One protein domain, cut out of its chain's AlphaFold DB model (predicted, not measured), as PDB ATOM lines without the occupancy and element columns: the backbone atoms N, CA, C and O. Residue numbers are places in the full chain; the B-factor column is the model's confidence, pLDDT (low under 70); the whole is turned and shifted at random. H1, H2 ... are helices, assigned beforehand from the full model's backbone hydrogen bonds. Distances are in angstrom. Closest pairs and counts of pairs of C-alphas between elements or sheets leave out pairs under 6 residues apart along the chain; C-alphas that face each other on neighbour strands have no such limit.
ATOM      1  N   PRO A   5      -1.944  -4.386 -23.885       95.56
ATOM      2  CA  PRO A   5      -1.176  -5.554 -24.321       95.56
ATOM      3  C   PRO A   5      -0.909  -6.575 -23.212       95.56
ATOM      4  O   PRO A   5      -0.886  -7.769 -23.478       95.56
ATOM      5  N   SER A   6      -0.693  -6.128 -21.972       95.56
ATOM      6  CA  SER A   6      -0.462  -7.027 -20.838       95.56
ATOM      7  C   SER A   6      -1.729  -7.763 -20.399       95.56
ATOM      8  O   SER A   6      -1.625  -8.908 -19.963       95.56
ATOM      9  N   ILE A   7      -2.896  -7.128 -20.531       96.94
ATOM     10  CA  ILE A   7      -4.204  -7.741 -20.261       96.94
ATOM     11  C   ILE A   7      -4.553  -8.757 -21.358       96.94
ATOM     12  O   ILE A   7      -4.980  -9.867 -21.051       96.94
ATOM     13  N   GLU A   8      -4.330  -8.417 -22.631       97.69
ATOM     14  CA  GLU A   8      -4.585  -9.345 -23.743       97.69
ATOM     15  C   GLU A   8      -3.637 -10.551 -23.701       97.69
ATOM     16  O   GLU A   8      -4.057 -11.678 -23.941       97.69
ATOM     17  N   PHE A   9      -2.374 -10.338 -23.316       97.81
ATOM     18  CA  PHE A   9      -1.429 -11.430 -23.086       97.81
ATOM     19  C   PHE A   9      -1.922 -12.380 -21.981       97.81
ATOM     20  O   PHE A   9      -1.946 -13.589 -22.185       97.81
ATOM     21  N   GLU A  10      -2.416 -11.851 -20.854       97.44
ATOM     22  CA  GLU A  10      -3.014 -12.665 -19.781       97.44
ATOM     23  C   GLU A  10      -4.186 -13.513 -20.295       97.44
ATOM     24  O   GLU A  10      -4.293 -14.701 -19.999       97.44
ATOM     25  N   LYS A  11      -5.048 -12.907 -21.118       97.62
ATOM     26  CA  LYS A  11      -6.217 -13.566 -21.707       97.62
ATOM     27  C   LYS A  11      -5.830 -14.691 -22.673       97.62
ATOM     28  O   LYS A  11      -6.457 -15.753 -22.638       97.62
ATOM     29  N   ASN A  12      -4.791 -14.488 -23.483       98.25
ATOM     30  CA  ASN A  12      -4.264 -15.511 -24.394       98.25
ATOM     31  C   ASN A  12      -3.706 -16.729 -23.642       98.25
ATOM     32  O   ASN A  12      -3.811 -17.845 -24.140       98.25
ATOM     33  N   HIS A  13      -3.216 -16.524 -22.419       98.31
ATOM     34  CA  HIS A  13      -2.735 -17.572 -21.512       98.31
ATOM     35  C   HIS A  13      -3.754 -17.929 -20.412       98.31
ATOM     36  O   HIS A  13      -3.401 -18.464 -19.364       98.31
ATOM     37  N   SER A  14      -5.045 -17.642 -20.612       97.69
ATOM     38  CA  SER A  14      -6.074 -17.798 -19.567       97.69
ATOM     39  C   SER A  14      -6.153 -19.209 -18.974       97.69
ATOM     40  O   SER A  14      -6.370 -19.350 -17.769       97.69
ATOM     41  N   ASN A  15      -5.914 -20.252 -19.775       97.81
ATOM     42  CA  ASN A  15      -5.880 -21.637 -19.299       97.81
ATOM     43  C   ASN A  15      -4.800 -21.858 -18.227       97.81
ATOM     44  O   ASN A  15      -5.076 -22.511 -17.217       97.81
ATOM     45  N   LEU A  16      -3.608 -21.279 -18.410       97.81
ATOM     46  CA  LEU A  16      -2.530 -21.307 -17.423       97.81
ATOM     47  C   LEU A  16      -2.986 -20.650 -16.115       97.81
ATOM     48  O   LEU A  16      -2.905 -21.274 -15.059       97.81
ATOM     49  N   PHE A  17      -3.516 -19.424 -16.177       97.69
ATOM     50  CA  PHE A  17      -3.948 -18.671 -14.990       97.69
ATOM     51  C   PHE A  17      -5.081 -19.360 -14.223       97.69
ATOM     52  O   PHE A  17      -5.045 -19.429 -12.990       97.69
ATOM     53  N   VAL A  18      -6.064 -19.923 -14.933       97.12
ATOM     54  CA  VAL A  18      -7.155 -20.700 -14.324       97.12
ATOM     55  C   VAL A  18      -6.608 -21.953 -13.646       97.12
ATOM     56  O   VAL A  18      -6.938 -22.219 -12.490       97.12
ATOM     57  N   LYS A  19      -5.731 -22.706 -14.324       97.00
ATOM     58  CA  LYS A  19      -5.111 -23.904 -13.746       97.00
ATOM     59  C   LYS A  19      -4.304 -23.551 -12.498       97.00
ATOM     60  O   LYS A  19      -4.529 -24.160 -11.456       97.00
ATOM     61  N   LEU A  20      -3.438 -22.541 -12.576       96.75
ATOM     62  CA  LEU A  20      -2.633 -22.058 -11.453       96.75
ATOM     63  C   LEU A  20      -3.496 -21.619 -10.269       96.75
ATOM     64  O   LEU A  20      -3.201 -21.990  -9.135       96.75
ATOM     65  N   THR A  21      -4.592 -20.901 -10.514       96.56
ATOM     66  CA  THR A  21      -5.549 -20.513  -9.465       96.56
ATOM     67  C   THR A  21      -6.123 -21.728  -8.738       96.56
ATOM     68  O   THR A  21      -6.236 -21.720  -7.515       96.56
ATOM     69  N   ASN A  22      -6.436 -22.796  -9.472       95.75
ATOM     70  CA  ASN A  22      -7.039 -23.997  -8.901       95.75
ATOM     71  C   ASN A  22      -6.038 -24.873  -8.130       95.75
ATOM     72  O   ASN A  22      -6.435 -25.523  -7.166       95.75
ATOM     73  N   VAL A  23      -4.767 -24.916  -8.547       93.94
ATOM     74  CA  VAL A  23      -3.770 -25.852  -7.980       93.94
ATOM     75  C   VAL A  23      -2.808 -25.223  -6.969       93.94
ATOM     76  O   VAL A  23      -2.212 -25.952  -6.182       93.94
ATOM     77  N   SER A  24      -2.629 -23.899  -6.977       88.94
ATOM     78  CA  SER A  24      -1.582 -23.230  -6.182       88.94
ATOM     79  C   SER A  24      -1.949 -22.972  -4.721       88.94
ATOM     80  O   SER A  24      -1.061 -22.814  -3.889       88.94
ATOM     81  N   GLY A  25      -3.242 -22.892  -4.395       87.12
ATOM     82  CA  GLY A  25      -3.711 -22.628  -3.031       87.12
ATOM     83  C   GLY A  25      -3.467 -21.202  -2.506       87.12
ATOM     84  O   GLY A  25      -3.757 -20.946  -1.341       87.12
ATOM     85  N   ILE A  26      -2.982 -20.265  -3.335       83.94
ATOM     86  CA  ILE A  26      -2.647 -18.876  -2.935       83.94
ATOM     87  C   ILE A  26      -3.673 -17.822  -3.401       83.94
ATOM     88  O   ILE A  26      -3.411 -16.621  -3.355       83.94
ATOM     89  N   GLY A  27      -4.862 -18.262  -3.818       84.00
ATOM     90  CA  GLY A  27      -5.926 -17.401  -4.337       84.00
ATOM     91  C   GLY A  27      -5.835 -17.170  -5.853       84.00
ATOM     92  O   GLY A  27      -5.125 -17.902  -6.543       84.00
ATOM     93  N   PRO A  28      -6.579 -16.188  -6.399       94.25
ATOM     94  CA  PRO A  28      -6.582 -15.908  -7.831       94.25
ATOM     95  C   PRO A  28      -5.189 -15.544  -8.343       94.25
ATOM     96  O   PRO A  28      -4.587 -14.553  -7.917       94.25
ATOM     97  N   VAL A  29      -4.692 -16.336  -9.287       96.38
ATOM     98  CA  VAL A  29      -3.422 -16.088  -9.964       96.38
ATOM     99  C   VAL A  29      -3.679 -15.185 -11.162       96.38
ATOM    100  O   VAL A  29      -4.592 -15.420 -11.948       96.38
ATOM    101  N   ASN A  30      -2.879 -14.134 -11.281       95.19
ATOM    102  CA  ASN A  30      -2.961 -13.122 -12.324       95.19
ATOM    103  C   ASN A  30      -1.562 -12.576 -12.640       95.19
ATOM    104  O   ASN A  30      -0.558 -12.952 -12.022       95.19
ATOM    105  N   ARG A  31      -1.484 -11.645 -13.593       95.44
ATOM    106  CA  ARG A  31      -0.223 -11.018 -14.016       95.44
ATOM    107  C   ARG A  31       0.640 -10.456 -12.880       95.44
ATOM    108  O   ARG A  31       1.856 -10.408 -13.020       95.44
ATOM    109  N   HIS A  32       0.065 -10.039 -11.753       94.50
ATOM    110  CA  HIS A  32       0.819  -9.421 -10.656       94.50
ATOM    111  C   HIS A  32       1.482 -10.427  -9.710       94.50
ATOM    112  O   HIS A  32       2.427 -10.053  -9.013       94.50
ATOM    113  N   ASN A  33       1.011 -11.677  -9.666       94.81
ATOM    114  CA  ASN A  33       1.488 -12.681  -8.707       94.81
ATOM    115  C   ASN A  33       1.981 -13.991  -9.341       94.81
ATOM    116  O   ASN A  33       2.615 -14.774  -8.638       94.81
ATOM    117  N   VAL A  34       1.781 -14.214 -10.645       95.88
ATOM    118  CA  VAL A  34       2.236 -15.436 -11.345       95.88
ATOM    119  C   VAL A  34       3.734 -15.711 -11.184       95.88
ATOM    120  O   VAL A  34       4.142 -16.868 -11.087       95.88
ATOM    121  N   TRP A  35       4.544 -14.655 -11.060       95.25
ATOM    122  CA  TRP A  35       5.986 -14.757 -10.824       95.25
ATOM    123  C   TRP A  35       6.326 -15.579  -9.576       95.25
ATOM    124  O   TRP A  35       7.299 -16.323  -9.594       95.25
ATOM    125  N   SER A  36       5.504 -15.514  -8.522       95.50
ATOM    126  CA  SER A  36       5.758 -16.232  -7.266       95.50
ATOM    127  C   SER A  36       5.682 -17.751  -7.430       95.50
ATOM    128  O   SER A  36       6.428 -18.487  -6.792       95.50
ATOM    129  N   ILE A  37       4.825 -18.235  -8.333       96.38
ATOM    130  CA  ILE A  37       4.711 -19.666  -8.627       96.38
ATOM    131  C   ILE A  37       5.882 -20.118  -9.500       96.38
ATOM    132  O   ILE A  37       6.462 -21.174  -9.253       96.38
ATOM    133  N   SER A  38       6.260 -19.302 -10.490       96.69
ATOM    134  CA  SER A  38       7.464 -19.537 -11.295       96.69
ATOM    135  C   SER A  38       8.719 -19.608 -10.422       96.69
ATOM    136  O   SER A  38       9.550 -20.494 -10.622       96.69
ATOM    137  N   ASP A  39       8.854 -18.703  -9.455       96.69
ATOM    138  CA  ASP A  39       9.964 -18.675  -8.499       96.69
ATOM    139  C   ASP A  39       9.981 -19.935  -7.621       96.69
ATOM    140  O   ASP A  39      10.988 -20.645  -7.559       96.69
ATOM    141  N   PHE A  40       8.831 -20.306  -7.048       96.19
ATOM    142  CA  PHE A  40       8.700 -21.510  -6.227       96.19
ATOM    143  C   PHE A  40       9.078 -22.793  -6.985       96.19
ATOM    144  O   PHE A  40       9.857 -23.608  -6.488       96.19
ATOM    145  N   ILE A  41       8.572 -22.965  -8.209       96.56
ATOM    146  CA  ILE A  41       8.904 -24.127  -9.046       96.56
ATOM    147  C   ILE A  41      10.394 -24.132  -9.409       96.56
ATOM    148  O   ILE A  41      11.030 -25.184  -9.372       96.56
ATOM    149  N   THR A  42      10.978 -22.968  -9.701       95.75
ATOM    150  CA  THR A  42      12.419 -22.848  -9.978       95.75
ATOM    151  C   THR A  42      13.251 -23.280  -8.771       95.75
ATOM    152  O   THR A  42      14.215 -24.032  -8.930       95.75
ATOM    153  N   CYS A  43      12.840 -22.898  -7.558       97.00
ATOM    154  CA  CYS A  43      13.455 -23.372  -6.320       97.00
ATOM    155  C   CYS A  43      13.366 -24.898  -6.184       97.00
ATOM    156  O   CYS A  43      14.362 -25.537  -5.843       97.00
ATOM    157  N   MET A  44      12.200 -25.492  -6.466       97.38
ATOM    158  CA  MET A  44      12.017 -26.948  -6.415       97.38
ATOM    159  C   MET A  44      12.953 -27.674  -7.386       97.38
ATOM    160  O   MET A  44      13.639 -28.612  -6.980       97.38
ATOM    161  N   ILE A  45      13.028 -27.204  -8.636       95.00
ATOM    162  CA  ILE A  45      13.916 -27.762  -9.665       95.00
ATOM    163  C   ILE A  45      15.376 -27.666  -9.219       95.00
ATOM    164  O   ILE A  45      16.099 -28.658  -9.272       95.00
ATOM    165  N   ALA A  46      15.801 -26.503  -8.715       94.50
ATOM    166  CA  ALA A  46      17.174 -26.287  -8.258       94.50
ATOM    167  C   ALA A  46      17.593 -27.234  -7.115       94.50
ATOM    168  O   ALA A  46      18.778 -27.531  -6.966       94.50
ATOM    169  N   HIS A  47      16.633 -27.734  -6.334       96.38
ATOM    170  CA  HIS A  47      16.864 -28.656  -5.220       96.38
ATOM    171  C   HIS A  47      16.515 -30.116  -5.547       96.38
ATOM    172  O   HIS A  47      16.444 -30.940  -4.635       96.38
ATOM    173  N   ASN A  48      16.303 -30.459  -6.825       96.12
ATOM    174  CA  ASN A  48      15.888 -31.797  -7.269       96.12
ATOM    175  C   ASN A  48      14.626 -32.316  -6.552       96.12
ATOM    176  O   ASN A  48      14.479 -33.517  -6.313       96.12
ATOM    177  N   ILE A  49      13.716 -31.413  -6.183       97.81
ATOM    178  CA  ILE A  49      12.441 -31.787  -5.578       97.81
ATOM    179  C   ILE A  49      11.518 -32.299  -6.684       97.81
ATOM    180  O   ILE A  49      11.383 -31.676  -7.737       97.81
ATOM    181  N   THR A  50      10.856 -33.430  -6.435       96.88
ATOM    182  CA  THR A  50       9.852 -33.980  -7.351       96.88
ATOM    183  C   THR A  50       8.717 -32.977  -7.542       96.88
ATOM    184  O   THR A  50       8.057 -32.581  -6.578       96.88
ATOM    185  N   LEU A  51       8.507 -32.551  -8.787       96.56
ATOM    186  CA  LEU A  51       7.428 -31.637  -9.131       96.56
ATOM    187  C   LEU A  51       6.073 -32.362  -9.116       96.56
ATOM    188  O   LEU A  51       6.020 -33.563  -9.377       96.56
ATOM    189  N   PRO A  52       4.971 -31.646  -8.842       94.12
ATOM    190  CA  PRO A  52       3.629 -32.196  -8.993       94.12
ATOM    191  C   PRO A  52       3.354 -32.682 -10.424       94.12
ATOM    192  O   PRO A  52       3.800 -32.054 -11.381       94.12
ATOM    193  N   ASP A  53       2.514 -33.709 -10.578       94.69
ATOM    194  CA  ASP A  53       2.183 -34.325 -11.880       94.69
ATOM    195  C   ASP A  53       1.649 -33.337 -12.935       94.69
ATOM    196  O   ASP A  53       1.725 -33.575 -14.138       94.69
ATOM    197  N   TRP A  54       1.083 -32.212 -12.495       93.31
ATOM    198  CA  TRP A  54       0.548 -31.187 -13.386       93.31
ATOM    199  C   TRP A  54       1.613 -30.248 -13.972       93.31
ATOM    200  O   TRP A  54       1.277 -29.514 -14.911       93.31
ATOM    201  N   CYS A  55       2.842 -30.258 -13.440       95.75
ATOM    202  CA  CYS A  55       4.006 -29.506 -13.923       95.75
ATOM    203  C   CYS A  55       4.689 -30.246 -15.084       95.75
ATOM    204  O   CYS A  55       5.834 -30.678 -14.973       95.75
ATOM    205  N   THR A  56       3.977 -30.419 -16.194       96.44
ATOM    206  CA  THR A  56       4.553 -30.987 -17.421       96.44
ATOM    207  C   THR A  56       5.532 -30.010 -18.075       96.44
ATOM    208  O   THR A  56       5.447 -28.803 -17.844       96.44
ATOM    209  N   ASP A  57       6.416 -30.501 -18.947       96.75
ATOM    210  CA  ASP A  57       7.382 -29.652 -19.664       96.75
ATOM    211  C   ASP A  57       6.698 -28.516 -20.445       96.75
ATOM    212  O   ASP A  57       7.111 -27.362 -20.340       96.75
ATOM    213  N   ASP A  58       5.596 -28.810 -21.145       97.44
ATOM    214  CA  ASP A  58       4.805 -27.802 -21.868       97.44
ATOM    215  C   ASP A  58       4.234 -26.731 -20.929       97.44
ATOM    216  O   ASP A  58       4.234 -25.540 -21.244       97.44
ATOM    217  N   PHE A  59       3.773 -27.147 -19.747       96.88
ATOM    218  CA  PHE A  59       3.239 -26.230 -18.748       96.88
ATOM    219  C   PHE A  59       4.337 -25.321 -18.184       96.88
ATOM    220  O   PHE A  59       4.122 -24.122 -18.005       96.88
ATOM    221  N   LEU A  60       5.516 -25.882 -17.904       97.69
ATOM    222  CA  LEU A  60       6.672 -25.125 -17.426       97.69
ATOM    223  C   LEU A  60       7.162 -24.134 -18.484       97.69
ATOM    224  O   LEU A  60       7.458 -22.989 -18.150       97.69
ATOM    225  N   ALA A  61       7.201 -24.544 -19.752       98.25
ATOM    226  CA  ALA A  61       7.567 -23.669 -20.859       98.25
ATOM    227  C   ALA A  61       6.629 -22.454 -20.950       98.25
ATOM    228  O   ALA A  61       7.109 -21.319 -21.001       98.25
ATOM    229  N   GLU A  62       5.312 -22.675 -20.888       98.50
ATOM    230  CA  GLU A  62       4.319 -21.595 -20.892       98.50
ATOM    231  C   GLU A  62       4.446 -20.701 -19.645       98.50
ATOM    232  O   GLU A  62       4.455 -19.474 -19.751       98.50
ATOM    233  N   LEU A  63       4.616 -21.294 -18.457       98.31
ATOM    234  CA  LEU A  63       4.803 -20.546 -17.211       98.31
ATOM    235  C   LEU A  63       6.024 -19.623 -17.278       98.31
ATOM    236  O   LEU A  63       5.933 -18.454 -16.892       98.31
ATOM    237  N   TYR A  64       7.159 -20.124 -17.768       98.00
ATOM    238  CA  TYR A  64       8.382 -19.336 -17.880       98.00
ATOM    239  C   TYR A  64       8.307 -18.284 -18.985       98.00
ATOM    240  O   TYR A  64       8.838 -17.185 -18.805       98.00
ATOM    241  N   GLU A  65       7.609 -18.556 -20.090       98.25
ATOM    242  CA  GLU A  65       7.303 -17.542 -21.101       98.25
ATOM    243  C   GLU A  65       6.493 -16.390 -20.497       98.25
ATOM    244  O   GLU A  65       6.865 -15.218 -20.645       98.25
ATOM    245  N   VAL A  66       5.423 -16.725 -19.773       98.25
ATOM    246  CA  VAL A  66       4.537 -15.756 -19.129       98.25
ATOM    247  C   VAL A  66       5.278 -14.960 -18.056       98.25
ATOM    248  O   VAL A  66       5.193 -13.729 -18.027       98.25
ATOM    249  N   ASN A  67       6.065 -15.635 -17.215       97.94
ATOM    250  CA  ASN A  67       6.891 -14.979 -16.208       97.94
ATOM    251  C   ASN A  67       7.898 -14.018 -16.851       97.94
ATOM    252  O   ASN A  67       7.988 -12.861 -16.443       97.94
ATOM    253  N   ARG A  68       8.600 -14.445 -17.909       97.62
ATOM    254  CA  ARG A  68       9.550 -13.600 -18.647       97.62
ATOM    255  C   ARG A  68       8.878 -12.369 -19.248       97.62
ATOM    256  O   ARG A  68       9.423 -11.271 -19.153       97.62
ATOM    257  N   PHE A  69       7.697 -12.521 -19.848       97.69
ATOM    258  CA  PHE A  69       6.954 -11.386 -20.398       97.69
ATOM    259  C   PHE A  69       6.675 -10.330 -19.319       97.69
ATOM    260  O   PHE A  69       6.956  -9.142 -19.517       97.69
ATOM    261  N   TYR A  70       6.165 -10.752 -18.160       97.69
ATOM    262  CA  TYR A  70       5.852  -9.829 -17.071       97.69
ATOM    263  C   TYR A  70       7.089  -9.289 -16.354       97.69
ATOM    264  O   TYR A  70       7.076  -8.125 -15.953       97.69
ATOM    265  N   TRP A  71       8.171 -10.065 -16.277       97.06
ATOM    266  CA  TRP A  71       9.476  -9.615 -15.797       97.06
ATOM    267  C   TRP A  71       9.959  -8.389 -16.579       97.06
ATOM    268  O   TRP A  71      10.167  -7.319 -16.007       97.06
ATOM    269  N   VAL A  72      10.027  -8.506 -17.908       96.19
ATOM    270  CA  VAL A  72      10.449  -7.414 -18.803       96.19
ATOM    271  C   VAL A  72       9.511  -6.214 -18.676       96.19
ATOM    272  O   VAL A  72       9.954  -5.067 -18.595       96.19
ATOM    273  N   LYS A  73       8.193  -6.456 -18.607       95.12
ATOM    274  CA  LYS A  73       7.210  -5.378 -18.423       95.12
ATOM    275  C   LYS A  73       7.386  -4.629 -17.108       95.12
ATOM    276  O   LYS A  73       7.132  -3.424 -17.081       95.12
ATOM    277  N   LYS A  74       7.764  -5.325 -16.040       94.88
ATOM    278  CA  LYS A  74       7.921  -4.745 -14.710       94.88
ATOM    279  C   LYS A  74       9.239  -3.989 -14.564       94.88
ATOM    280  O   LYS A  74       9.222  -2.898 -14.012       94.88
ATOM    281  N   TYR A  75      10.336  -4.538 -15.081       94.69
ATOM    282  CA  TYR A  75      11.681  -4.092 -14.710       94.69
ATOM    283  C   TYR A  75      12.447  -3.345 -15.809       94.69
ATOM    284  O   TYR A  75      13.354  -2.579 -15.510       94.69
ATOM    285  N   SER A  76      12.103  -3.512 -17.086       92.31
ATOM    286  CA  SER A  76      12.899  -2.929 -18.180       92.31
ATOM    287  C   SER A  76      12.037  -2.370 -19.312       92.31
ATOM    288  O   SER A  76      12.430  -2.401 -20.477       92.31
ATOM    289  N   SER A  77      10.823  -1.913 -18.997       88.94
ATOM    290  CA  SER A  77       9.873  -1.448 -20.013       88.94
ATOM    291  C   SER A  77      10.038   0.017 -20.414       88.94
ATOM    292  O   SER A  77       9.478   0.416 -21.436       88.94
TER     293      SER A  77
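What this domain is: This is residues 5 to 77 of the 275 residues of an uncharacterized protein of Schistosoma curassoni (UniProt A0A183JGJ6). A long helix, H4, and the helix before it, H3, make a V: the first residues of H3 pack on H4 part-way along it, the two spread from there, and residues 47 to 56 join their far ends. H1 and H2 form an L on one side of this V, with H1 alongside the later part of H4 and H2 crosswise to H4, while residues 43 to 48, at the far end of H3, stick out. The printed part has 73 residues, with four named helices in the order H1, H2, H3, H4 and no named strand, and its class is all helix. The whole is compact, with a radius of gyration of the C-alphas of 12.1 A, and spans 35 by 25 by 22 A along its three main axes.

How they stand to each other: H1, residues 5 to 12, joins H2, residues 14 to 24, by a tight link of one residue. The two are about perpendicular at 75 degrees and close but not clearly touching; their closest C-alphas, of Glu 10 and Phe 17, are 7.7 A apart. H3, residues 34 to 46, is apart from H1. H2 and H3 are close but not clearly touching, at a steep tilt of 62 degrees, the same way, with the closest C-alphas, of Ser 24 and Ile 37, 7.6 A apart. H4, residues 57 to 75, touches H3 at a steep tilt of 56 degrees, opposite ways. The closest C-alphas of that pair, of Trp 35 and Asn 67, are 5.5 A apart; H3 touches H4 with residues 34 to 38 alone, and H4 touches H3 with residues 63 to 71 alone. H2 and H4 only just touch, with 3 pairs of C-alphas within 8 A, and are about perpendicular at 79 degrees. Their closest C-alphas, of Leu 16 and Leu 63, are 7.4 A apart, and H4 touches H2 with residues 59 to 63 alone. H1 and H4 are close but not clearly touching, at a shallow tilt of 14 degrees, opposite ways; their closest C-alphas, of Ser 6 and Tyr 70, are 7.9 A apart. In H1, H2, H3 and H4 every O i to N i+4 pair is within hydrogen-bond range.

Where its parts are: H1 begins at C-alpha 5, (-1.176, -5.554, -24.321), and measures 10.4 A from first to last C-alpha. H2 measures 15.1 A. H3 begins at C-alpha 34, (2.236, -15.436, -11.345), and measures 18.7 A. H4, the longest with 19 residues, measures 26.4 A and ends at C-alpha 75, (11.681, -4.092, -14.710).

The domain as a whole: The two C-alphas farthest apart, of Pro 5 and Asn 48, are 35.6 A apart. The printed part has no cut. The links from H2 to H3, 9 residues, and from H3 to H4, 10 residues, are short. The mean pLDDT of the printed part is 95.8, and no printed residue is under 70.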